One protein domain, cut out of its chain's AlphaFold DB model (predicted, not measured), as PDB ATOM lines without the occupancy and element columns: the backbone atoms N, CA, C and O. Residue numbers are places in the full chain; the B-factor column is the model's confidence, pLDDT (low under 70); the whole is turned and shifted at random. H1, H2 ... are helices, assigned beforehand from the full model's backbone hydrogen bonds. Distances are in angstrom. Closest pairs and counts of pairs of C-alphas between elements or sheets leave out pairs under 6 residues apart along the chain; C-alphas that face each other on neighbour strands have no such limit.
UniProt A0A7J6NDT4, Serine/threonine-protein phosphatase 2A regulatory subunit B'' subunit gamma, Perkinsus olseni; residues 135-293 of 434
ATOM      1  N   THR A 135     -50.327  30.718 -20.007       61.47
ATOM      2  CA  THR A 135     -50.054  32.158 -20.213       61.47
ATOM      3  C   THR A 135     -48.565  32.486 -20.353       61.47
ATOM      4  O   THR A 135     -48.171  33.653 -20.281       61.47
ATOM      5  N   ALA A 136     -47.718  31.471 -20.527       59.62
ATOM      6  CA  ALA A 136     -46.281  31.663 -20.657       59.62
ATOM      7  C   ALA A 136     -45.926  32.362 -21.988       59.62
ATOM      8  O   ALA A 136     -46.608  32.153 -22.997       59.62
ATOM      9  N   PRO A 137     -44.857  33.182 -22.029       63.38
ATOM     10  CA  PRO A 137     -44.369  33.759 -23.276       63.38
ATOM     11  C   PRO A 137     -44.054  32.673 -24.306       63.38
ATOM     12  O   PRO A 137     -43.455  31.648 -23.969       63.38
ATOM     13  N   VAL A 138     -44.397  32.921 -25.573       65.12
ATOM     14  CA  VAL A 138     -44.192  31.945 -26.654       65.12
ATOM     15  C   VAL A 138     -42.730  31.543 -26.799       65.12
ATOM     16  O   VAL A 138     -42.445  30.387 -27.076       65.12
ATOM     17  N   ASP A 139     -41.791  32.451 -26.541       63.50
ATOM     18  CA  ASP A 139     -40.363  32.130 -26.612       63.50
ATOM     19  C   ASP A 139     -39.955  31.086 -25.553       63.50
ATOM     20  O   ASP A 139     -39.122  30.224 -25.818       63.50
ATOM     21  N   THR A 140     -40.581  31.109 -24.372       57.97
ATOM     22  CA  THR A 140     -40.368  30.123 -23.296       57.97
ATOM     23  C   THR A 140     -41.045  28.791 -23.620       57.97
ATOM     24  O   THR A 140     -40.487  27.721 -23.396       57.97
ATOM     25  N   VAL A 141     -42.241  28.870 -24.195       57.50
ATOM     26  CA  VAL A 141     -43.046  27.754 -24.707       57.50
ATOM     27  C   VAL A 141     -42.295  26.985 -25.810       57.50
ATOM     28  O   VAL A 141     -42.190  25.761 -25.751       57.50
ATOM     29  N   VAL A 142     -41.709  27.708 -26.769       58.41
ATOM     30  CA  VAL A 142     -40.926  27.160 -27.887       58.41
ATOM     31  C   VAL A 142     -39.584  26.597 -27.407       58.41
ATOM     32  O   VAL A 142     -39.189  25.522 -27.849       58.41
ATOM     33  N   ALA A 143     -38.897  27.274 -26.479       54.34
ATOM     34  CA  ALA A 143     -37.604  26.825 -25.954       54.34
ATOM     35  C   ALA A 143     -37.687  25.545 -25.105       54.34
ATOM     36  O   ALA A 143     -36.736  24.768 -25.077       54.34
ATOM     37  N   ASN A 144     -38.816  25.302 -24.435       48.62
ATOM     38  CA  ASN A 144     -38.991  24.128 -23.578       48.62
ATOM     39  C   ASN A 144     -39.414  22.864 -24.346       48.62
ATOM     40  O   ASN A 144     -39.616  21.829 -23.717       48.62
ATOM     41  N   GLY A 145     -39.610  22.930 -25.671       44.81
ATOM     42  CA  GLY A 145     -39.990  21.786 -26.519       44.81
ATOM     43  C   GLY A 145     -41.357  21.148 -26.210       44.81
ATOM     44  O   GLY A 145     -41.791  20.262 -26.936       44.81
ATOM     45  N   GLN A 146     -42.042  21.591 -25.153       43.00
ATOM     46  CA  GLN A 146     -43.263  20.978 -24.617       43.00
ATOM     47  C   GLN A 146     -44.536  21.777 -24.884       43.00
ATOM     48  O   GLN A 146     -45.629  21.263 -24.670       43.00
ATOM     49  N   ALA A 147     -44.429  23.022 -25.341       45.97
ATOM     50  CA  ALA A 147     -45.598  23.856 -25.576       45.97
ATOM     51  C   ALA A 147     -45.804  24.063 -27.078       45.97
ATOM     52  O   ALA A 147     -45.830  25.158 -27.631       45.97
ATOM     53  N   SER A 148     -45.984  22.945 -27.763       50.47
ATOM     54  CA  SER A 148     -46.819  22.953 -28.946       50.47
ATOM     55  C   SER A 148     -48.204  23.451 -28.560       50.47
ATOM     56  O   SER A 148     -48.804  22.947 -27.611       50.47
ATOM     57  N   LEU A 149     -48.728  24.415 -29.308       53.28
ATOM     58  CA  LEU A 149     -50.149  24.737 -29.329       53.28
ATOM     59  C   LEU A 149     -50.939  23.442 -29.633       53.28
ATOM     60  O   LEU A 149     -51.197  23.136 -30.790       53.28
ATOM     61  N   ASN A 150     -51.299  22.655 -28.619       54.91
ATOM     62  CA  ASN A 150     -52.141  21.474 -28.783       54.91
ATOM     63  C   ASN A 150     -53.598  21.934 -28.914       54.91
ATOM     64  O   ASN A 150     -54.427  21.787 -28.014       54.91
ATOM     65  N   ILE A 151     -53.872  22.632 -30.011       55.00
ATOM     66  CA  ILE A 151     -55.174  23.216 -30.289       55.00
ATOM     67  C   ILE A 151     -56.137  22.055 -30.540       55.00
ATOM     68  O   ILE A 151     -55.961  21.283 -31.479       55.00
ATOM     69  N   PHE A 152     -57.147  21.923 -29.677       55.28
ATOM     70  CA  PHE A 152     -58.149  20.849 -29.703       55.28
ATOM     71  C   PHE A 152     -57.644  19.427 -29.421       55.28
ATOM     72  O   PHE A 152     -58.287  18.478 -29.869       55.28
ATOM     73  N   ASN A 153     -56.541  19.242 -28.685       55.50
ATOM     74  CA  ASN A 153     -55.921  17.916 -28.517       55.50
ATOM     75  C   ASN A 153     -55.487  17.276 -29.857       55.50
ATOM     76  O   ASN A 153     -55.513  16.051 -29.981       55.50
ATOM     77  N   ARG A 154     -55.143  18.092 -30.865       60.56
ATOM     78  CA  ARG A 154     -54.696  17.650 -32.191       60.56
ATOM     79  C   ARG A 154     -53.253  18.061 -32.459       60.56
ATOM     80  O   ARG A 154     -52.986  19.164 -32.946       60.56
ATOM     81  N   GLY A 155     -52.340  17.147 -32.160       68.69
ATOM     82  CA  GLY A 155     -50.952  17.232 -32.576       68.69
ATOM     83  C   GLY A 155     -50.163  18.391 -31.984       68.69
ATOM     84  O   GLY A 155     -50.599  19.142 -31.107       68.69
ATOM     85  N   TYR A 156     -48.950  18.527 -32.498       78.56
ATOM     86  CA  TYR A 156     -48.023  19.577 -32.145       78.56
ATOM     87  C   TYR A 156     -48.062  20.655 -33.233       78.56
ATOM     88  O   TYR A 156     -48.126  20.363 -34.427       78.56
ATOM     89  N   MET A 157     -48.030  21.927 -32.847       83.44
ATOM     90  CA  MET A 157     -47.921  23.013 -33.821       83.44
ATOM     91  C   MET A 157     -46.474  23.332 -34.138       83.44
ATOM     92  O   MET A 157     -45.606  23.283 -33.267       83.44
ATOM     93  N   ASN A 158     -46.250  23.760 -35.374       87.69
ATOM     94  CA  ASN A 158     -44.979  24.264 -35.846       87.69
ATOM     95  C   ASN A 158     -44.526  25.453 -34.963       87.69
ATOM     96  O   ASN A 158     -45.217  26.484 -34.897       87.69
ATOM     97  N   PRO A 159     -43.368  25.348 -34.287       84.12
ATOM     98  CA  PRO A 159     -42.877  26.387 -33.391       84.12
ATOM     99  C   PRO A 159     -42.611  27.715 -34.104       84.12
ATOM    100  O   PRO A 159     -42.913  28.785 -33.568       84.12
ATOM    101  N   LEU A 160     -42.106  27.666 -35.341       88.19
ATOM    102  CA  LEU A 160     -41.839  28.861 -36.138       88.19
ATOM    103  C   LEU A 160     -43.145  29.553 -36.543       88.19
ATOM    104  O   LEU A 160     -43.257  30.777 -36.446       88.19
ATOM    105  N   PHE A 161     -44.155  28.775 -36.933       90.12
ATOM    106  CA  PHE A 161     -45.486  29.298 -37.232       90.12
ATOM    107  C   PHE A 161     -46.105  29.986 -36.005       90.12
ATOM    108  O   PHE A 161     -46.597  31.112 -36.093       90.12
ATOM    109  N   THR A 162     -46.016  29.338 -34.842       85.62
ATOM    110  CA  THR A 162     -46.528  29.847 -33.560       85.62
ATOM    111  C   THR A 162     -45.843  31.153 -33.153       85.62
ATOM    112  O   THR A 162     -46.507  32.121 -32.768       85.62
ATOM    113  N   SER A 163     -44.518  31.218 -33.301       84.81
ATOM    114  CA  SER A 163     -43.738  32.432 -33.051       84.81
ATOM    115  C   SER A 163     -44.175  33.583 -33.966       84.81
ATOM    116  O   SER A 163     -44.425  34.695 -33.492       84.81
ATOM    117  N   ARG A 164     -44.356  33.318 -35.271       89.06
ATOM    118  CA  ARG A 164     -44.840  34.319 -36.241       89.06
ATOM    119  C   ARG A 164     -46.256  34.804 -35.904       89.06
ATOM    120  O   ARG A 164     -46.497  36.011 -35.934       89.06
ATOM    121  N   LEU A 165     -47.160  33.899 -35.522       87.38
ATOM    122  CA  LEU A 165     -48.527  34.215 -35.096       87.38
ATOM    123  C   LEU A 165     -48.539  35.192 -33.910       87.38
ATOM    124  O   LEU A 165     -49.151  36.259 -33.987       87.38
ATOM    125  N   VAL A 166     -47.827  34.870 -32.829       82.69
ATOM    126  CA  VAL A 166     -47.837  35.713 -31.626       82.69
ATOM    127  C   VAL A 166     -47.087  37.019 -31.834       82.69
ATOM    128  O   VAL A 166     -47.572  38.067 -31.416       82.69
ATOM    129  N   LYS A 167     -45.969  37.010 -32.566       85.00
ATOM    130  CA  LYS A 167     -45.270  38.247 -32.935       85.00
ATOM    131  C   LYS A 167     -46.162  39.194 -33.743       85.00
ATOM    132  O   LYS A 167     -46.036  40.409 -33.605       85.00
ATOM    133  N   ARG A 168     -47.062  38.663 -34.577       85.56
ATOM    134  CA  ARG A 168     -47.956  39.471 -35.414       85.56
ATOM    135  C   ARG A 168     -49.036  40.190 -34.608       85.56
ATOM    136  O   ARG A 168     -49.306  41.356 -34.900       85.56
ATOM    137  N   TYR A 169     -49.650  39.498 -33.651       82.44
ATOM    138  CA  TYR A 169     -50.833  39.988 -32.935       82.44
ATOM    139  C   TYR A 169     -50.526  40.535 -31.535       82.44
ATOM    140  O   TYR A 169     -51.188  41.473 -31.098       82.44
ATOM    141  N   ASN A 170     -49.471  40.050 -30.874       81.06
ATOM    142  CA  ASN A 170     -48.990  40.577 -29.596       81.06
ATOM    143  C   ASN A 170     -47.456  40.791 -29.597       81.06
ATOM    144  O   ASN A 170     -46.719  40.104 -28.881       81.06
ATOM    145  N   PRO A 171     -46.943  41.763 -30.384       80.00
ATOM    146  CA  PRO A 171     -45.503  41.976 -30.573       80.00
ATOM    147  C   PRO A 171     -44.755  42.383 -29.296       80.00
ATOM    148  O   PRO A 171     -43.543  42.183 -29.215       80.00
ATOM    149  N   VAL A 172     -45.457  42.976 -28.323       79.00
ATOM    150  CA  VAL A 172     -44.857  43.512 -27.093       79.00
ATOM    151  C   VAL A 172     -44.739  42.432 -26.028       79.00
ATOM    152  O   VAL A 172     -43.642  42.174 -25.546       79.00
ATOM    153  N   GLN A 173     -45.855  41.802 -25.655       75.19
ATOM    154  CA  GLN A 173     -45.862  40.850 -24.541       75.19
ATOM    155  C   GLN A 173     -45.418  39.454 -24.970       75.19
ATOM    156  O   GLN A 173     -45.012  38.669 -24.120       75.19
ATOM    157  N   ARG A 174     -45.497  39.134 -26.272       76.06
ATOM    158  CA  ARG A 174     -45.208  37.800 -26.826       76.06
ATOM    159  C   ARG A 174     -45.970  36.667 -26.125       76.06
ATOM    160  O   ARG A 174     -45.514  35.527 -26.094       76.06
ATOM    161  N   ILE A 175     -47.140  36.991 -25.582       75.88
ATOM    162  CA  ILE A 175     -48.085  36.063 -24.961       75.88
ATOM    163  C   ILE A 175     -49.344  36.065 -25.823       75.88
ATOM    164  O   ILE A 175     -49.777  37.119 -26.296       75.88
ATOM    165  N   MET A 176     -49.934  34.896 -26.043       77.81
ATOM    166  CA  MET A 176     -51.227  34.808 -26.713       77.81
ATOM    167  C   MET A 176     -52.331  35.116 -25.701       77.81
ATOM    168  O   MET A 176     -52.483  34.399 -24.714       77.81
ATOM    169  N   ASP A 177     -53.085  36.192 -25.918       81.25
ATOM    170  CA  ASP A 177     -54.297  36.457 -25.147       81.25
ATOM    171  C   ASP A 177     -55.473  35.626 -25.686       81.25
ATOM    172  O   ASP A 177     -55.425  35.087 -26.797       81.25
ATOM    173  N   TYR A 178     -56.546  35.512 -24.898       83.06
ATOM    174  CA  TYR A 178     -57.704  34.703 -25.292       83.06
ATOM    175  C   TYR A 178     -58.338  35.198 -26.598       83.06
ATOM    176  O   TYR A 178     -58.758  34.393 -27.424       83.06
ATOM    177  N   ARG A 179     -58.353  36.518 -26.821       84.75
ATOM    178  CA  ARG A 179     -58.873  37.125 -28.049       84.75
ATOM    179  C   ARG A 179     -58.092  36.661 -29.283       84.75
ATOM    180  O   ARG A 179     -58.701  36.194 -30.240       84.75
ATOM    181  N   THR A 180     -56.759  36.739 -29.251       82.81
ATOM    182  CA  THR A 180     -55.907  36.276 -30.359       82.81
ATOM    183  C   THR A 180     -56.027  34.769 -30.560       82.81
ATOM    184  O   THR A 180     -56.095  34.312 -31.701       82.81
ATOM    185  N   PHE A 181     -56.077  33.999 -29.468       85.06
ATOM    186  CA  PHE A 181     -56.275  32.551 -29.522       85.06
ATOM    187  C   PHE A 181     -57.603  32.189 -30.194       85.06
ATOM    188  O   PHE A 181     -57.648  31.330 -31.072       85.06
ATOM    189  N   LEU A 182     -58.683  32.872 -29.818       86.56
ATOM    190  CA  LEU A 182     -60.001  32.644 -30.387       86.56
ATOM    191  C   LEU A 182     -60.034  32.986 -31.883       86.56
ATOM    192  O   LEU A 182     -60.500  32.172 -32.679       86.56
ATOM    193  N   ASP A 183     -59.497  34.145 -32.275       86.06
ATOM    194  CA  ASP A 183     -59.407  34.541 -33.685       86.06
ATOM    195  C   ASP A 183     -58.601  33.513 -34.501       86.06
ATOM    196  O   ASP A 183     -58.969  33.195 -35.635       86.06
ATOM    197  N   PHE A 184     -57.533  32.954 -33.920       88.31
ATOM    198  CA  PHE A 184     -56.771  31.862 -34.524       88.31
ATOM    199  C   PHE A 184     -57.623  30.591 -34.687       88.31
ATOM    200  O   PHE A 184     -57.650  30.023 -35.777       88.31
ATOM    201  N   CYS A 185     -58.334  30.151 -33.646       87.50
ATOM    202  CA  CYS A 185     -59.174  28.950 -33.686       87.50
ATOM    203  C   CYS A 185     -60.274  29.055 -34.747       87.50
ATOM    204  O   CYS A 185     -60.454  28.138 -35.550       87.50
ATOM    205  N   ILE A 186     -60.959  30.200 -34.804       87.56
ATOM    206  CA  ILE A 186     -61.988  30.460 -35.815       87.56
ATOM    207  C   ILE A 186     -61.363  30.458 -37.216       87.56
ATOM    208  O   ILE A 186     -61.922  29.866 -38.144       87.56
ATOM    209  N   ALA A 187     -60.187  31.075 -37.386       90.06
ATOM    210  CA  ALA A 187     -59.478  31.058 -38.659       90.06
ATOM    211  C   ALA A 187     -59.062  29.644 -39.074       90.06
ATOM    212  O   ALA A 187     -59.209  29.297 -40.243       90.06
ATOM    213  N   TRP A 188     -58.593  28.829 -38.130       89.75
ATOM    214  CA  TRP A 188     -58.152  27.455 -38.353       89.75
ATOM    215  C   TRP A 188     -59.274  26.555 -38.865       89.75
ATOM    216  O   TRP A 188     -59.083  25.826 -39.838       89.75
ATOM    217  N   GLU A 189     -60.458  26.656 -38.261       87.00
ATOM    218  CA  GLU A 189     -61.650  25.918 -38.693       87.00
ATOM    219  C   GLU A 189     -62.186  26.397 -40.051       87.00
ATOM    220  O   GLU A 189     -62.860  25.645 -40.746       87.00
ATOM    221  N   ASN A 190     -61.853  27.626 -40.457       88.62
ATOM    222  CA  ASN A 190     -62.289  28.245 -41.711       88.62
ATOM    223  C   ASN A 190     -61.120  28.490 -42.682       88.62
ATOM    224  O   ASN A 190     -61.179  29.411 -43.508       88.62
ATOM    225  N   ARG A 191     -60.032  27.716 -42.583       91.19
ATOM    226  CA  ARG A 191     -58.788  27.937 -43.348       91.19
ATOM    227  C   ARG A 191     -58.950  27.780 -44.861       91.19
ATOM    228  O   ARG A 191     -58.174  28.345 -45.623       91.19
ATOM    229  N   ASP A 192     -59.977  27.054 -45.282       91.38
ATOM    230  CA  ASP A 192     -60.393  26.831 -46.668       91.38
ATOM    231  C   ASP A 192     -61.318  27.938 -47.215       91.38
ATOM    232  O   ASP A 192     -61.766  27.878 -48.366       91.38
ATOM    233  N   THR A 193     -61.595  28.970 -46.411       90.12
ATOM    234  CA  THR A 193     -62.393  30.142 -46.789       90.12
ATOM    235  C   THR A 193     -61.506  31.364 -47.066       90.12
ATOM    236  O   THR A 193     -60.420  31.482 -46.494       90.12
ATOM    237  N   PRO A 194     -61.951  32.331 -47.895       89.94
ATOM    238  CA  PRO A 194     -61.174  33.542 -48.176       89.94
ATOM    239  C   PRO A 194     -60.776  34.333 -46.921       89.94
ATOM    240  O   PRO A 194     -59.744  35.000 -46.900       89.94
ATOM    241  N   GLN A 195     -61.601  34.286 -45.874       87.94
ATOM    242  CA  GLN A 195     -61.363  34.930 -44.587       87.94
ATOM    243  C   GLN A 195     -60.212  34.249 -43.837       87.94
ATOM    244  O   GLN A 195     -59.276  34.935 -43.422       87.94
ATOM    245  N   GLY A 196     -60.235  32.914 -43.741       90.62
ATOM    246  CA  GLY A 196     -59.141  32.119 -43.176       90.62
ATOM    247  C   GLY A 196     -57.847  32.286 -43.960       90.62
ATOM    248  O   GLY A 196     -56.811  32.603 -43.377       90.62
ATOM    249  N   ALA A 197     -57.909  32.214 -45.289       92.38
ATOM    250  CA  ALA A 197     -56.741  32.419 -46.137       92.38
ATOM    251  C   ALA A 197     -56.101  33.803 -45.931       92.38
ATOM    252  O   ALA A 197     -54.885  33.899 -45.792       92.38
ATOM    253  N   LYS A 198     -56.894  34.881 -45.812       91.69
ATOM    254  CA  LYS A 198     -56.374  36.224 -45.473       91.69
ATOM    255  C   LYS A 198     -55.733  36.284 -44.092       91.69
ATOM    256  O   LYS A 198     -54.750  37.004 -43.917       91.69
ATOM    257  N   TYR A 199     -56.305  35.587 -43.113       91.31
ATOM    258  CA  TYR A 199     -55.750  35.521 -41.764       91.31
ATOM    259  C   TYR A 199     -54.368  34.859 -41.783       91.31
ATOM    260  O   TYR A 199     -53.398  35.451 -41.313       91.31
ATOM    261  N   PHE A 200     -54.258  33.686 -42.410       93.62
ATOM    262  CA  PHE A 200     -53.003  32.939 -42.489       93.62
ATOM    263  C   PHE A 200     -51.975  33.572 -43.415       93.62
ATOM    264  O   PHE A 200     -50.787  33.554 -43.104       93.62
ATOM    265  N   TRP A 201     -52.411  34.237 -44.486       94.00
ATOM    266  CA  TRP A 201     -51.531  35.027 -45.343       94.00
ATOM    267  C   TRP A 201     -50.695  36.031 -44.541       94.00
ATOM    268  O   TRP A 201     -49.495  36.145 -44.752       94.00
ATOM    269  N   ARG A 202     -51.302  36.712 -43.560       91.25
ATOM    270  CA  ARG A 202     -50.606  37.687 -42.698       91.25
ATOM    271  C   ARG A 202     -49.569  37.067 -41.762       91.25
ATOM    272  O   ARG A 202     -48.764  37.811 -41.208       91.25
ATOM    273  N   ILE A 203     -49.648  35.759 -41.535       91.75
ATOM    274  CA  ILE A 203     -48.703  34.993 -40.716       91.75
ATOM    275  C   ILE A 203     -47.566  34.467 -41.600       91.75
ATOM    276  O   ILE A 203     -46.411  34.492 -41.179       91.75
ATOM    277  N   LEU A 204     -47.882  34.026 -42.824       93.12
ATOM    278  CA  LEU A 204     -46.893  33.534 -43.786       93.12
ATOM    279  C   LEU A 204     -46.046  34.666 -44.383       93.12
ATOM    280  O   LEU A 204     -44.822  34.558 -44.369       93.12
ATOM    281  N   ASP A 205     -46.664  35.773 -44.813       93.50
ATOM    282  CA  ASP A 205     -45.980  37.003 -45.249       93.50
ATOM    283  C   ASP A 205     -45.470  37.800 -44.036       93.50
ATOM    284  O   ASP A 205     -45.847  38.945 -43.770       93.50
ATOM    285  N   TRP A 206     -44.625  37.155 -43.235       89.12
ATOM    286  CA  TRP A 206     -44.112  37.710 -41.987       89.12
ATOM    287  C   TRP A 206     -43.151  38.883 -42.217       89.12
ATOM    288  O   TRP A 206     -42.999  39.738 -41.342       89.12
ATOM    289  N   ARG A 207     -42.508  38.923 -43.394       89.00
ATOM    290  CA  ARG A 207     -41.624  40.008 -43.847       89.00
ATOM    291  C   ARG A 207     -42.418  41.207 -44.390       89.00
ATOM    292  O   ARG A 207     -41.838  42.278 -44.543       89.00
ATOM    293  N   GLY A 208     -43.719  41.051 -44.653       89.88
ATOM    294  CA  GLY A 208     -44.590  42.110 -45.167       89.88
ATOM    295  C   GLY A 208     -44.249  42.539 -46.595       89.88
ATOM    296  O   GLY A 208     -44.429  43.708 -46.938       89.88
ATOM    297  N   ARG A 209     -43.723  41.620 -47.415       93.12
ATOM    298  CA  ARG A 209     -43.323  41.892 -48.806       93.12
ATOM    299  C   ARG A 209     -44.523  41.948 -49.752       93.12
ATOM    300  O   ARG A 209     -44.392  42.444 -50.869       93.12
ATOM    301  N   GLY A 210     -45.681  41.442 -49.327       92.81
ATOM    302  CA  GLY A 210     -46.858  41.259 -50.175       92.81
ATOM    303  C   GLY A 210     -46.805  39.986 -51.024       92.81
ATOM    304  O   GLY A 210     -47.739  39.724 -51.782       92.81
ATOM    305  N   TRP A 211     -45.748  39.188 -50.876       94.06
ATOM    306  CA  TRP A 211     -45.543  37.906 -51.537       94.06
ATOM    307  C   TRP A 211     -44.636  37.003 -50.693       94.06
ATOM    308  O   TRP A 211     -43.854  37.502 -49.882       94.06
ATOM    309  N   ILE A 212     -44.743  35.693 -50.913       94.94
ATOM    310  CA  ILE A 212     -43.858  34.676 -50.339       94.94
ATOM    311  C   ILE A 212     -43.182  33.863 -51.445       94.94
ATOM    312  O   ILE A 212     -43.748  33.686 -52.526       94.94
ATOM    313  N   ASP A 213     -41.966  33.398 -51.182       92.69
ATOM    314  CA  ASP A 213     -41.152  32.586 -52.095       92.69
ATOM    315  C   ASP A 213     -40.849  31.195 -51.518       92.69
ATOM    316  O   ASP A 213     -41.400  30.774 -50.497       92.69
ATOM    317  N   ARG A 214     -40.006  30.436 -52.230       92.88
ATOM    318  CA  ARG A 214     -39.537  29.123 -51.781       92.88
ATOM    319  C   ARG A 214     -38.797  29.226 -50.452       92.88
ATOM    320  O   ARG A 214     -39.036  28.385 -49.600       92.88
ATOM    321  N   ASP A 215     -37.986  30.259 -50.241       92.19
ATOM    322  CA  ASP A 215     -37.196  30.413 -49.015       92.19
ATOM    323  C   ASP A 215     -38.093  30.629 -47.785       92.19
ATOM    324  O   ASP A 215     -37.894  29.990 -46.749       92.19
ATOM    325  N   ASP A 216     -39.137  31.460 -47.904       92.81
ATOM    326  CA  ASP A 216     -40.134  31.648 -46.840       92.81
ATOM    327  C   ASP A 216     -40.811  30.334 -46.420       92.81
ATOM    328  O   ASP A 216     -41.095  30.133 -45.231       92.81
ATOM    329  N   LEU A 217     -41.102  29.475 -47.404       94.75
ATOM    330  CA  LEU A 217     -41.760  28.185 -47.212       94.75
ATOM    331  C   LEU A 217     -40.789  27.126 -46.691       94.75
ATOM    332  O   LEU A 217     -41.169  26.380 -45.793       94.75
ATOM    333  N   SER A 218     -39.545  27.103 -47.172       95.06
ATOM    334  CA  SER A 218     -38.488  26.198 -46.711       95.06
ATOM    335  C   SER A 218     -38.232  26.346 -45.212       95.06
ATOM    336  O   SER A 218     -38.119  25.343 -44.512       95.06
ATOM    337  N   GLU A 219     -38.211  27.577 -44.686       93.69
ATOM    338  CA  GLU A 219     -38.060  27.814 -43.242       93.69
ATOM    339  C   GLU A 219     -39.189  27.148 -42.424       93.69
ATOM    340  O   GLU A 219     -38.937  26.534 -41.385       93.69
ATOM    341  N   LEU A 220     -40.443  27.259 -42.883       93.19
ATOM    342  CA  LEU A 220     -41.598  26.654 -42.208       93.19
ATOM    343  C   LEU A 220     -41.638  25.135 -42.384       93.19
ATOM    344  O   LEU A 220     -41.899  24.430 -41.410       93.19
ATOM    345  N   ALA A 221     -41.357  24.650 -43.592       94.94
ATOM    346  CA  ALA A 221     -41.277  23.236 -43.932       94.94
ATOM    347  C   ALA A 221     -40.219  22.524 -43.079       94.94
ATOM    348  O   ALA A 221     -40.518  21.531 -42.425       94.94
ATOM    349  N   GLN A 222     -39.012  23.085 -42.976       94.12
ATOM    350  CA  GLN A 222     -37.970  22.535 -42.111       94.12
ATOM    351  C   GLN A 222     -38.424  22.475 -40.648       94.12
ATOM    352  O   GLN A 222     -38.192  21.481 -39.962       94.12
ATOM    353  N   ALA A 223     -39.090  23.526 -40.162       91.50
ATOM    354  CA  ALA A 223     -39.546  23.576 -38.779       91.50
ATOM    355  C   ALA A 223     -40.605  22.508 -38.458       91.50
ATOM    356  O   ALA A 223     -40.550  21.943 -37.368       91.50
ATOM    357  N   ILE A 224     -41.535  22.201 -39.373       90.06
ATOM    358  CA  ILE A 224     -42.510  21.121 -39.147       90.06
ATOM    359  C   ILE A 224     -41.862  19.738 -39.276       90.06
ATOM    360  O   ILE A 224     -42.106  18.884 -38.426       90.06
ATOM    361  N   LEU A 225     -40.979  19.532 -40.259       91.56
ATOM    362  CA  LEU A 225     -40.302  18.247 -40.456       91.56
ATOM    363  C   LEU A 225     -39.414  17.882 -39.261       91.56
ATOM    364  O   LEU A 225     -39.423  16.733 -38.841       91.56
ATOM    365  N   ASN A 226     -38.740  18.855 -38.637       89.62
ATOM    366  CA  ASN A 226     -37.975  18.623 -37.404       89.62
ATOM    367  C   ASN A 226     -38.857  18.128 -36.247       89.62
ATOM    368  O   ASN A 226     -38.432  17.304 -35.441       89.62
ATOM    369  N   VAL A 227     -40.082  18.650 -36.141       86.19
ATOM    370  CA  VAL A 227     -41.027  18.227 -35.102       86.19
ATOM    371  C   VAL A 227     -41.522  16.813 -35.400       86.19
ATOM    372  O   VAL A 227     -41.541  15.981 -34.499       86.19
ATOM    373  N   VAL A 228     -41.863  16.522 -36.654       86.50
ATOM    374  CA  VAL A 228     -42.330  15.198 -37.089       86.50
ATOM    375  C   VAL A 228     -41.238  14.127 -36.953       86.50
ATOM    376  O   VAL A 228     -41.528  13.028 -36.491       86.50
ATOM    377  N   ASP A 229     -39.983  14.453 -37.262       87.06
ATOM    378  CA  ASP A 229     -38.824  13.563 -37.085       87.06
ATOM    379  C   ASP A 229     -38.574  13.215 -35.610       87.06
ATOM    380  O   ASP A 229     -38.206  12.095 -35.266       87.06
ATOM    381  N   SER A 230     -38.857  14.158 -34.705       83.44
ATOM    382  CA  SER A 230     -38.746  13.919 -33.262       83.44
ATOM    383  C   SER A 230     -39.845  13.005 -32.693       83.44
ATOM    384  O   SER A 230     -39.730  12.557 -31.549       83.44
ATOM    385  N   MET A 231     -40.906  12.715 -33.460       81.69
ATOM    386  CA  MET A 231     -42.007  11.864 -33.011       81.69
ATOM    387  C   MET A 231     -41.739  10.379 -33.289       81.69
ATOM    388  O   MET A 231     -41.555   9.984 -34.443       81.69
ATOM    389  N   PRO A 232     -41.798   9.510 -32.262       76.12
ATOM    390  CA  PRO A 232     -41.595   8.079 -32.446       76.12
ATOM    391  C   PRO A 232     -42.647   7.455 -33.370       76.12
ATOM    392  O   PRO A 232     -43.846   7.590 -33.135       76.12
ATOM    393  N   GLY A 233     -42.193   6.712 -34.381       74.25
ATOM    394  CA  GLY A 233     -43.059   5.896 -35.239       74.25
ATOM    395  C   GLY A 233     -43.834   6.657 -36.316       74.25
ATOM    396  O   GLY A 233     -44.641   6.033 -36.997       74.25
ATOM    397  N   ILE A 234     -43.598   7.964 -36.483       75.19
ATOM    398  CA  ILE A 234     -44.220   8.750 -37.559       75.19
ATOM    399  C   ILE A 234     -43.398   8.667 -38.845       75.19
ATOM    400  O   ILE A 234     -43.936   8.357 -39.905       75.19
ATOM    401  N   CYS A 235     -42.090   8.907 -38.760       75.31
ATOM    402  CA  CYS A 235     -41.208   8.755 -39.910       75.31
ATOM    403  C   CYS A 235     -40.780   7.293 -40.078       75.31
ATOM    404  O   CYS A 235     -40.477   6.595 -39.106       75.31
ATOM    405  N   GLY A 236     -40.719   6.839 -41.331       70.62
ATOM    406  CA  GLY A 236     -40.125   5.551 -41.675       70.62
ATOM    407  C   GLY A 236     -38.609   5.518 -41.414       70.62
ATOM    408  O   GLY A 236     -38.012   6.517 -41.013       70.62
ATOM    409  N   PRO A 237     -37.935   4.394 -41.711       70.88
ATOM    410  CA  PRO A 237     -36.493   4.242 -41.483       70.88
ATOM    411  C   PRO A 237     -35.621   5.254 -42.248       70.88
ATOM    412  O   PRO A 237     -34.453   5.422 -41.915       70.88
ATOM    413  N   ASN A 238     -36.183   5.923 -43.259       76.94
ATOM    414  CA  ASN A 238     -35.499   6.926 -44.074       76.94
ATOM    415  C   ASN A 238     -35.661   8.363 -43.542       76.94
ATOM    416  O   ASN A 238     -35.133   9.283 -44.161       76.94
ATOM    417  N   GLY A 239     -36.366   8.558 -42.421       79.69
ATOM    418  CA  GLY A 239     -36.659   9.884 -41.878       79.69
ATOM    419  C   GLY A 239     -37.733  10.644 -42.674       79.69
ATOM    420  O   GLY A 239     -38.401  10.052 -43.531       79.69
ATOM    421  N   PRO A 240     -37.939  11.938 -42.373       84.94
ATOM    422  CA  PRO A 240     -38.867  12.797 -43.101       84.94
ATOM    423  C   PRO A 240     -38.418  13.036 -44.555       84.94
ATOM    424  O   PRO A 240     -37.224  12.939 -44.862       84.94
ATOM    425  N   PRO A 241     -39.342  13.402 -45.464       86.94
ATOM    426  CA  PRO A 241     -38.979  13.791 -46.822       86.94
ATOM    427  C   PRO A 241     -38.076  15.040 -46.835       86.94
ATOM    428  O   PRO A 241     -38.150  15.868 -45.923       86.94
ATOM    429  N   PRO A 242     -37.252  15.229 -47.885       91.12
ATOM    430  CA  PRO A 242     -36.488  16.460 -48.070       91.12
ATOM    431  C   PRO A 242     -37.389  17.700 -48.121       91.12
ATOM    432  O   PRO A 242     -38.482  17.664 -48.696       91.12
ATOM    433  N   VAL A 243     -36.903  18.824 -47.585       94.44
ATOM    434  CA  VAL A 243     -37.636  20.105 -47.570       94.44
ATOM    435  C   VAL A 243     -38.024  20.536 -48.982       94.44
ATOM    436  O   VAL A 243     -39.143  20.992 -49.212       94.44
ATOM    437  N   GLU A 244     -37.121  20.366 -49.944       93.81
ATOM    438  CA  GLU A 244     -37.310  20.765 -51.336       93.81
ATOM    439  C   GLU A 244     -38.462  20.010 -52.004       93.81
ATOM    440  O   GLU A 244     -39.151  20.577 -52.857       93.81
ATOM    441  N   THR A 245     -38.694  18.757 -51.601       93.31
ATOM    442  CA  THR A 245     -39.817  17.943 -52.075       93.31
ATOM    443  C   THR A 245     -41.132  18.542 -51.590       93.31
ATOM    444  O   THR A 245     -41.989  18.851 -52.415       93.31
ATOM    445  N   LEU A 246     -41.250  18.812 -50.285       93.00
ATOM    446  CA  LEU A 246     -42.457  19.405 -49.700       93.00
ATOM    447  C   LEU A 246     -42.736  20.806 -50.271       93.00
ATOM    448  O   LEU A 246     -43.875  21.155 -50.571       93.00
ATOM    449  N   VAL A 247     -41.697  21.621 -50.470       94.81
ATOM    450  CA  VAL A 247     -41.839  22.948 -51.090       94.81
ATOM    451  C   VAL A 247     -42.279  22.840 -52.547       94.81
ATOM    452  O   VAL A 247     -43.109  23.633 -52.988       94.81
ATOM    453  N   SER A 248     -41.759  21.877 -53.306       93.31
ATOM    454  CA  SER A 248     -42.180  21.679 -54.698       93.31
ATOM    455  C   SER A 248     -43.634  21.216 -54.779       93.31
ATOM    456  O   SER A 248     -44.400  21.783 -55.548       93.31
ATOM    457  N   GLU A 249     -44.054  20.322 -53.888       93.31
ATOM    458  CA  GLU A 249     -45.448  19.895 -53.769       93.31
ATOM    459  C   GLU A 249     -46.393  21.051 -53.405       93.31
ATOM    460  O   GLU A 249     -47.480  21.165 -53.970       93.31
ATOM    461  N   ILE A 250     -45.979  21.975 -52.527       93.81
ATOM    462  CA  ILE A 250     -46.745  23.203 -52.253       93.81
ATOM    463  C   ILE A 250     -46.936  24.033 -53.531       93.81
ATOM    464  O   ILE A 250     -48.023  24.571 -53.762       93.81
ATOM    465  N   TYR A 251     -45.892  24.163 -54.353       93.12
ATOM    466  CA  TYR A 251     -45.963  24.914 -55.609       93.12
ATOM    467  C   TYR A 251     -46.888  24.241 -56.622       93.12
ATOM    468  O   TYR A 251     -47.643  24.945 -57.295       93.12
ATOM    469  N   ASP A 252     -46.877  22.910 -56.680       91.88
ATOM    470  CA  ASP A 252     -47.756  22.124 -57.544       91.88
ATOM    471  C   ASP A 252     -49.218  22.224 -57.079       91.88
ATOM    472  O   ASP A 252     -50.113  22.520 -57.872       91.88
ATOM    473  N   LEU A 253     -49.470  22.100 -55.770       91.81
ATOM    474  CA  LEU A 253     -50.798  22.279 -55.165       91.81
ATOM    475  C   LEU A 253     -51.398  23.658 -55.445       91.81
ATOM    476  O   LEU A 253     -52.611  23.802 -55.632       91.81
ATOM    477  N   LEU A 254     -50.556  24.689 -55.411       90.44
ATOM    478  CA  LEU A 254     -50.959  26.064 -55.667       90.44
ATOM    479  C   LEU A 254     -50.879  26.428 -57.153       90.44
ATOM    480  O   LEU A 254     -51.236  27.554 -57.485       90.44
ATOM    481  N   VAL A 255     -50.465  25.511 -58.035       87.12
ATOM    482  CA  VAL A 255     -50.354  25.722 -59.489       87.12
ATOM    483  C   VAL A 255     -49.535  26.986 -59.801       87.12
ATOM    484  O   VAL A 255     -49.957  27.866 -60.546       87.12
ATOM    485  N   VAL A 256     -48.387  27.132 -59.133       80.06
ATOM    486  CA  VAL A 256     -47.538  28.335 -59.233       80.06
ATOM    487  C   VAL A 256     -46.604  28.258 -60.438       80.06
ATOM    488  O   VAL A 256     -46.367  29.271 -61.085       80.06
ATOM    489  N   ALA A 257     -46.070  27.070 -60.740       68.50
ATOM    490  CA  ALA A 257     -45.106  26.875 -61.824       68.50
ATOM    491  C   ALA A 257     -45.725  27.036 -63.226       68.50
ATOM    492  O   ALA A 257     -45.039  27.481 -64.143       68.50
ATOM    493  N   ASP A 258     -47.017  26.731 -63.371       67.69
ATOM    494  CA  ASP A 258     -47.746  26.816 -64.644       67.69
ATOM    495  C   ASP A 258     -48.326  28.218 -64.919       67.69
ATOM    496  O   ASP A 258     -48.992  28.437 -65.933       67.69
ATOM    497  N   ASP A 259     -48.116  29.182 -64.017       72.44
ATOM    498  CA  ASP A 259     -48.605  30.546 -64.195       72.44
ATOM    499  C   ASP A 259     -47.620  31.371 -65.036       72.44
ATOM    500  O   ASP A 259     -46.687  31.988 -64.518       72.44
ATOM    501  N   GLU A 260     -47.860  31.424 -66.350       69.88
ATOM    502  CA  GLU A 260     -47.083  32.235 -67.303       69.88
ATOM    503  C   GLU A 260     -46.996  33.722 -66.905       69.88
ATOM    504  O   GLU A 260     -46.061  34.421 -67.303       69.88
ATOM    505  N   SER A 261     -47.946  34.222 -66.102       72.38
ATOM    506  CA  SER A 261     -47.947  35.605 -65.614       72.38
ATOM    507  C   SER A 261     -47.025  35.842 -64.408       72.38
ATOM    508  O   SER A 261     -46.815  36.993 -64.016       72.38
ATOM    509  N   ASN A 262     -46.426  34.780 -63.854       78.06
ATOM    510  CA  ASN A 262     -45.587  34.803 -62.658       78.06
ATOM    511  C   ASN A 262     -44.246  34.056 -62.851       78.06
ATOM    512  O   ASN A 262     -43.974  33.059 -62.176       78.06
ATOM    513  N   PRO A 263     -43.349  34.558 -63.718       71.19
ATOM    514  CA  PRO A 263     -42.072  33.900 -64.015       71.19
ATOM    515  C   PRO A 263     -41.116  33.831 -62.811       71.19
ATOM    516  O   PRO A 263     -40.184  33.034 -62.805       71.19
ATOM    517  N   GLU A 264     -41.329  34.666 -61.790       79.62
ATOM    518  CA  GLU A 264     -40.533  34.675 -60.557       79.62
ATOM    519  C   GLU A 264     -41.028  33.648 -59.520       79.62
ATOM    520  O   GLU A 264     -40.398  33.492 -58.475       79.62
ATOM    521  N   GLY A 265     -42.158  32.972 -59.771       83.88
ATOM    522  CA  GLY A 265     -42.735  31.975 -58.866       83.88
ATOM    523  C   GLY A 265     -43.195  32.546 -57.521       83.88
ATOM    524  O   GLY A 265     -43.238  31.829 -56.525       83.88
ATOM    525  N   ARG A 266     -43.516  33.843 -57.452       90.81
ATOM    526  CA  ARG A 266     -43.910  34.505 -56.201       90.81
ATOM    527  C   ARG A 266     -45.372  34.235 -55.886       90.81
ATOM    528  O   ARG A 266     -46.252  34.563 -56.674       90.81
ATOM    529  N   ILE A 267     -45.670  33.706 -54.710       93.19
ATOM    530  CA  ILE A 267     -47.057  33.527 -54.275       93.19
ATOM    531  C   ILE A 267     -47.515  34.850 -53.669       93.19
ATOM    532  O   ILE A 267     -46.868  35.349 -52.759       93.19
ATOM    533  N   ALA A 268     -48.615  35.429 -54.147       93.38
ATOM    534  CA  ALA A 268     -49.195  36.662 -53.605       93.38
ATOM    535  C   ALA A 268     -50.632  36.434 -53.109       93.38
ATOM    536  O   ALA A 268     -51.288  35.462 -53.490       93.38
ATOM    537  N   LEU A 269     -51.169  37.360 -52.307       92.62
ATOM    538  CA  LEU A 269     -52.527  37.229 -51.763       92.62
ATOM    539  C   LEU A 269     -53.615  36.979 -52.834       92.62
ATOM    540  O   LEU A 269     -54.462  36.120 -52.599       92.62
ATOM    541  N   PRO A 270     -53.637  37.656 -54.002       92.19
ATOM    542  CA  PRO A 270     -54.631  37.361 -55.039       92.19
ATOM    543  C   PRO A 270     -54.585  35.904 -55.524       92.19
ATOM    544  O   PRO A 270     -55.637  35.289 -55.699       92.19
ATOM    545  N   HIS A 271     -53.381  35.339 -55.661       91.50
ATOM    546  CA  HIS A 271     -53.172  33.934 -56.019       91.50
ATOM    547  C   HIS A 271     -53.732  33.002 -54.946       91.50
ATOM    548  O   HIS A 271     -54.530  32.109 -55.225       91.50
ATOM    549  N   VAL A 272     -53.413  33.288 -53.684       92.81
ATOM    550  CA  VAL A 272     -53.936  32.552 -52.525       92.81
ATOM    551  C   VAL A 272     -55.464  32.577 -52.473       92.81
ATOM    552  O   VAL A 272     -56.088  31.554 -52.207       92.81
ATOM    553  N   LEU A 273     -56.093  33.715 -52.773       92.31
ATOM    554  CA  LEU A 273     -57.552  33.825 -52.793       92.31
ATOM    555  C   LEU A 273     -58.189  33.015 -53.931       92.31
ATOM    556  O   LEU A 273     -59.262  32.442 -53.739       92.31
ATOM    557  N   LYS A 274     -57.528  32.913 -55.088       92.44
ATOM    558  CA  LYS A 274     -57.965  32.042 -56.190       92.44
ATOM    559  C   LYS A 274     -57.871  30.561 -55.803       92.44
ATOM    560  O   LYS A 274     -58.781  29.792 -56.102       92.44
ATOM    561  N   HIS A 275     -56.830  30.187 -55.059       92.56
ATOM    562  CA  HIS A 275     -56.537  28.813 -54.641       92.56
ATOM    563  C   HIS A 275     -56.818  28.564 -53.147       92.56
ATOM    564  O   HIS A 275     -56.126  27.786 -52.497       92.56
ATOM    565  N   THR A 276     -57.865  29.196 -52.596       92.31
ATOM    566  CA  THR A 276     -58.139  29.234 -51.143       92.31
ATOM    567  C   THR A 276     -58.170  27.842 -50.494       92.31
ATOM    568  O   THR A 276     -57.584  27.647 -49.434       92.31
ATOM    569  N   ARG A 277     -58.825  26.853 -51.121       92.56
ATOM    570  CA  ARG A 277     -58.912  25.490 -50.563       92.56
ATOM    571  C   ARG A 277     -57.549  24.804 -50.490       92.56
ATOM    572  O   ARG A 277     -57.203  24.269 -49.444       92.56
ATOM    573  N   ALA A 278     -56.774  24.860 -51.576       94.31
ATOM    574  CA  ALA A 278     -55.425  24.299 -51.620       94.31
ATOM    575  C   ALA A 278     -54.503  25.010 -50.618       94.31
ATOM    576  O   ALA A 278     -53.777  24.361 -49.873       94.31
ATOM    577  N   PHE A 279     -54.612  26.336 -50.515       95.81
ATOM    578  CA  PHE A 279     -53.886  27.110 -49.515       95.81
ATOM    579  C   PHE A 279     -54.258  26.718 -48.078       95.81
ATOM    580  O   PHE A 279     -53.382  26.623 -47.226       95.81
ATOM    581  N   GLY A 280     -55.534  26.431 -47.803       94.94
ATOM    582  CA  GLY A 280     -55.973  25.900 -46.511       94.94
ATOM    583  C   GLY A 280     -55.315  24.560 -46.158       94.94
ATOM    584  O   GLY A 280     -54.978  24.339 -44.995       94.94
ATOM    585  N   THR A 281     -55.087  23.687 -47.144       94.69
ATOM    586  CA  THR A 281     -54.317  22.443 -46.971       94.69
ATOM    587  C   THR A 281     -52.853  22.737 -46.661       94.69
ATOM    588  O   THR A 281     -52.345  22.234 -45.662       94.69
ATOM    589  N   VAL A 282     -52.217  23.617 -47.444       95.62
ATOM    590  CA  VAL A 282     -50.822  24.056 -47.245       95.62
ATOM    591  C   VAL A 282     -50.609  24.625 -45.846       95.62
ATOM    592  O   VAL A 282     -49.688  24.227 -45.140       95.62
ATOM    593  N   VAL A 283     -51.491  25.522 -45.401       95.31
ATOM    594  CA  VAL A 283     -51.453  26.060 -44.035       95.31
ATOM    595  C   VAL A 283     -51.599  24.945 -43.004       95.31
ATOM    596  O   VAL A 283     -50.885  24.962 -42.007       95.31
ATOM    597  N   GLY A 284     -52.508  23.995 -43.235       92.75
ATOM    598  CA  GLY A 284     -52.741  22.864 -42.344       92.75
ATOM    599  C   GLY A 284     -51.454  22.102 -42.042       92.75
ATOM    600  O   GLY A 284     -51.016  22.088 -40.893       92.75
ATOM    601  N   PHE A 285     -50.829  21.527 -43.072       91.69
ATOM    602  CA  PHE A 285     -49.648  20.683 -42.882       91.69
ATOM    603  C   PHE A 285     -48.366  21.467 -42.576       91.69
ATOM    604  O   PHE A 285     -47.454  20.914 -41.976       91.69
ATOM    605  N   LEU A 286     -48.268  22.758 -42.923       93.94
ATOM    606  CA  LEU A 286     -47.131  23.582 -42.492       93.94
ATOM    607  C   LEU A 286     -47.228  24.000 -41.025       93.94
ATOM    608  O   LEU A 286     -46.203  24.262 -40.394       93.94
ATOM    609  N   ALA A 287     -48.440  24.119 -40.483       90.81
ATOM    610  CA  ALA A 287     -48.652  24.651 -39.144       90.81
ATOM    611  C   ALA A 287     -48.866  23.572 -38.077       90.81
ATOM    612  O   ALA A 287     -48.562  23.854 -36.922       90.81
ATOM    613  N   ASN A 288     -49.361  22.378 -38.419       89.88
ATOM    614  CA  ASN A 288     -49.760  21.349 -37.454       89.88
ATOM    615  C   ASN A 288     -49.341  19.937 -37.892       89.88
ATOM    616  O   ASN A 288     -49.481  19.580 -39.060       89.88
ATOM    617  N   THR A 289     -48.877  19.121 -36.943       87.88
ATOM    618  CA  THR A 289     -48.363  17.773 -37.229       87.88
ATOM    619  C   THR A 289     -49.449  16.770 -37.572       87.88
ATOM    620  O   THR A 289     -49.221  15.944 -38.442       87.88
ATOM    621  N   ASP A 290     -50.631  16.834 -36.957       87.00
ATOM    622  CA  ASP A 290     -51.719  15.907 -37.298       87.00
ATOM    623  C   ASP A 290     -52.208  16.185 -38.716       87.00
ATOM    624  O   ASP A 290     -52.353  15.268 -39.512       87.00
ATOM    625  N   ALA A 291     -52.373  17.463 -39.070       89.12
ATOM    626  CA  ALA A 291     -52.717  17.851 -40.434       89.12
ATOM    627  C   ALA A 291     -51.625  17.462 -41.448       89.12
ATOM    628  O   ALA A 291     -51.946  17.177 -42.599       89.12
ATOM    629  N   PHE A 292     -50.354  17.445 -41.034       90.50
ATOM    630  CA  PHE A 292     -49.251  16.924 -41.844       90.50
ATOM    631  C   PHE A 292     -49.355  15.408 -42.031       90.50
ATOM    632  O   PHE A 292     -49.335  14.936 -43.162       90.50
ATOM    633  N   ILE A 293     -49.552  14.650 -40.952       87.19
ATOM    634  CA  ILE A 293     -49.692  13.188 -40.993       87.19
ATOM    635  C   ILE A 293     -50.916  12.780 -41.822       87.19
ATOM    636  O   ILE A 293     -50.821  11.893 -42.664       87.19
TER     637      ILE A 293
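Overview. This is residues 135 to 293 of the 434 residues of the protein "Serine/threonine-protein phosphatase 2A regulatory subunit B'' subunit gamma" of Perkinsus olseni (UniProt A0A7J6NDT4). A compact cluster of short helices that mostly meet at steep angles rather than side by side: H2, H4, H5 and H8 make the core, where H8 meets H5 with its last residues, 286 to 287, at residues 220 to 224 of H5, and H4 packs on both H2 and H8. H1 folds against H2 as a hairpin at one end, H3 and H7 pack on H4, H6 packs on H5, and the long loops of residues 230 to 242 and 254 to 268 lie away from the core, their C-alphas 17 to 26 A and 14 to 26 A from the mean of all C-alphas. The printed part has 159 residues with nine named helices, H1 to H9 in chain order, and no named strand; the class is all helix. It is compact, with a radius of gyration of the C-alphas of 15.4 A and spans of 47 by 41 by 24 A.

Along the chain. The longest helix, H5, covers residues 214 to 229, 21.4 A from C-alpha 214 at (-39.537, 29.123, -51.781) to C-alpha 229 at (-38.824, 13.563, -37.085). H8 is residues 276 to 287, 16.0 A; H2 is residues 159 to 169, 15.8 A; H4 is residues 194 to 204, 14.9 A; H6 is residues 243 to 253, 15.4 A; H3 is residues 178 to 189, 16.5 A. The short ones are H1, residues 138 to 143, H7, residues 269 to 274, and H9, residues 289 to 293, which ends at C-alpha 293 (-49.692, 13.188, -40.993).

Arrangement. H5 touches H8 with residues 220 to 224 alone, at a steep tilt of 51 degrees, the closest C-alphas being those of Ala 221 and Leu 286, 6.0 A apart. The same residues of H5 touch H2, closest at the C-alphas of Leu 160 and Ala 223, 6.3 A. H6 touches H5 at a steep tilt of 63 degrees, closest at the C-alphas of Gln 222 and Val 243, 6.0 A. H4 touches H8 at the C-alphas of Pro 194 and Thr 276, 6.0 A, and H2 at those of Leu 165 and Ile 203, 5.7 A. H3 touches H4 with residues 187 to 188 alone, closest at the C-alphas of Ala 187 and Gly 196, 4.7 A. H7 touches H4 at the C-alphas of Pro 194 and Leu 273, 5.9 A. H1 and H2 form a helical hairpin at a shallow tilt of 18 degrees, closest at the C-alphas of Val 142 and Pro 159, 5.9 A. H8 and H9 touch only at the corner, closest at the C-alphas of Phe 285 and Phe 292, 3.9 A. Every O i to N i+4 pair is within hydrogen-bond range in H1, H2, H3, H6, H7, H8 and H9; H4 has 6 of 7 and H5 10 of 12.

Size, cuts and confidence. The farthest C-alphas, those of Thr 135 and Glu 260, are 47.2 A apart, and the printed part has no cut. The links H1 to H2, H5 to H6 and H6 to H7 are long. Residues 211 to 212 pair antiparallel with residues 267 to 268. The mean pLDDT of the printed part is 83.4; residues 135 to 155, 257 to 258 and 260 are under 70.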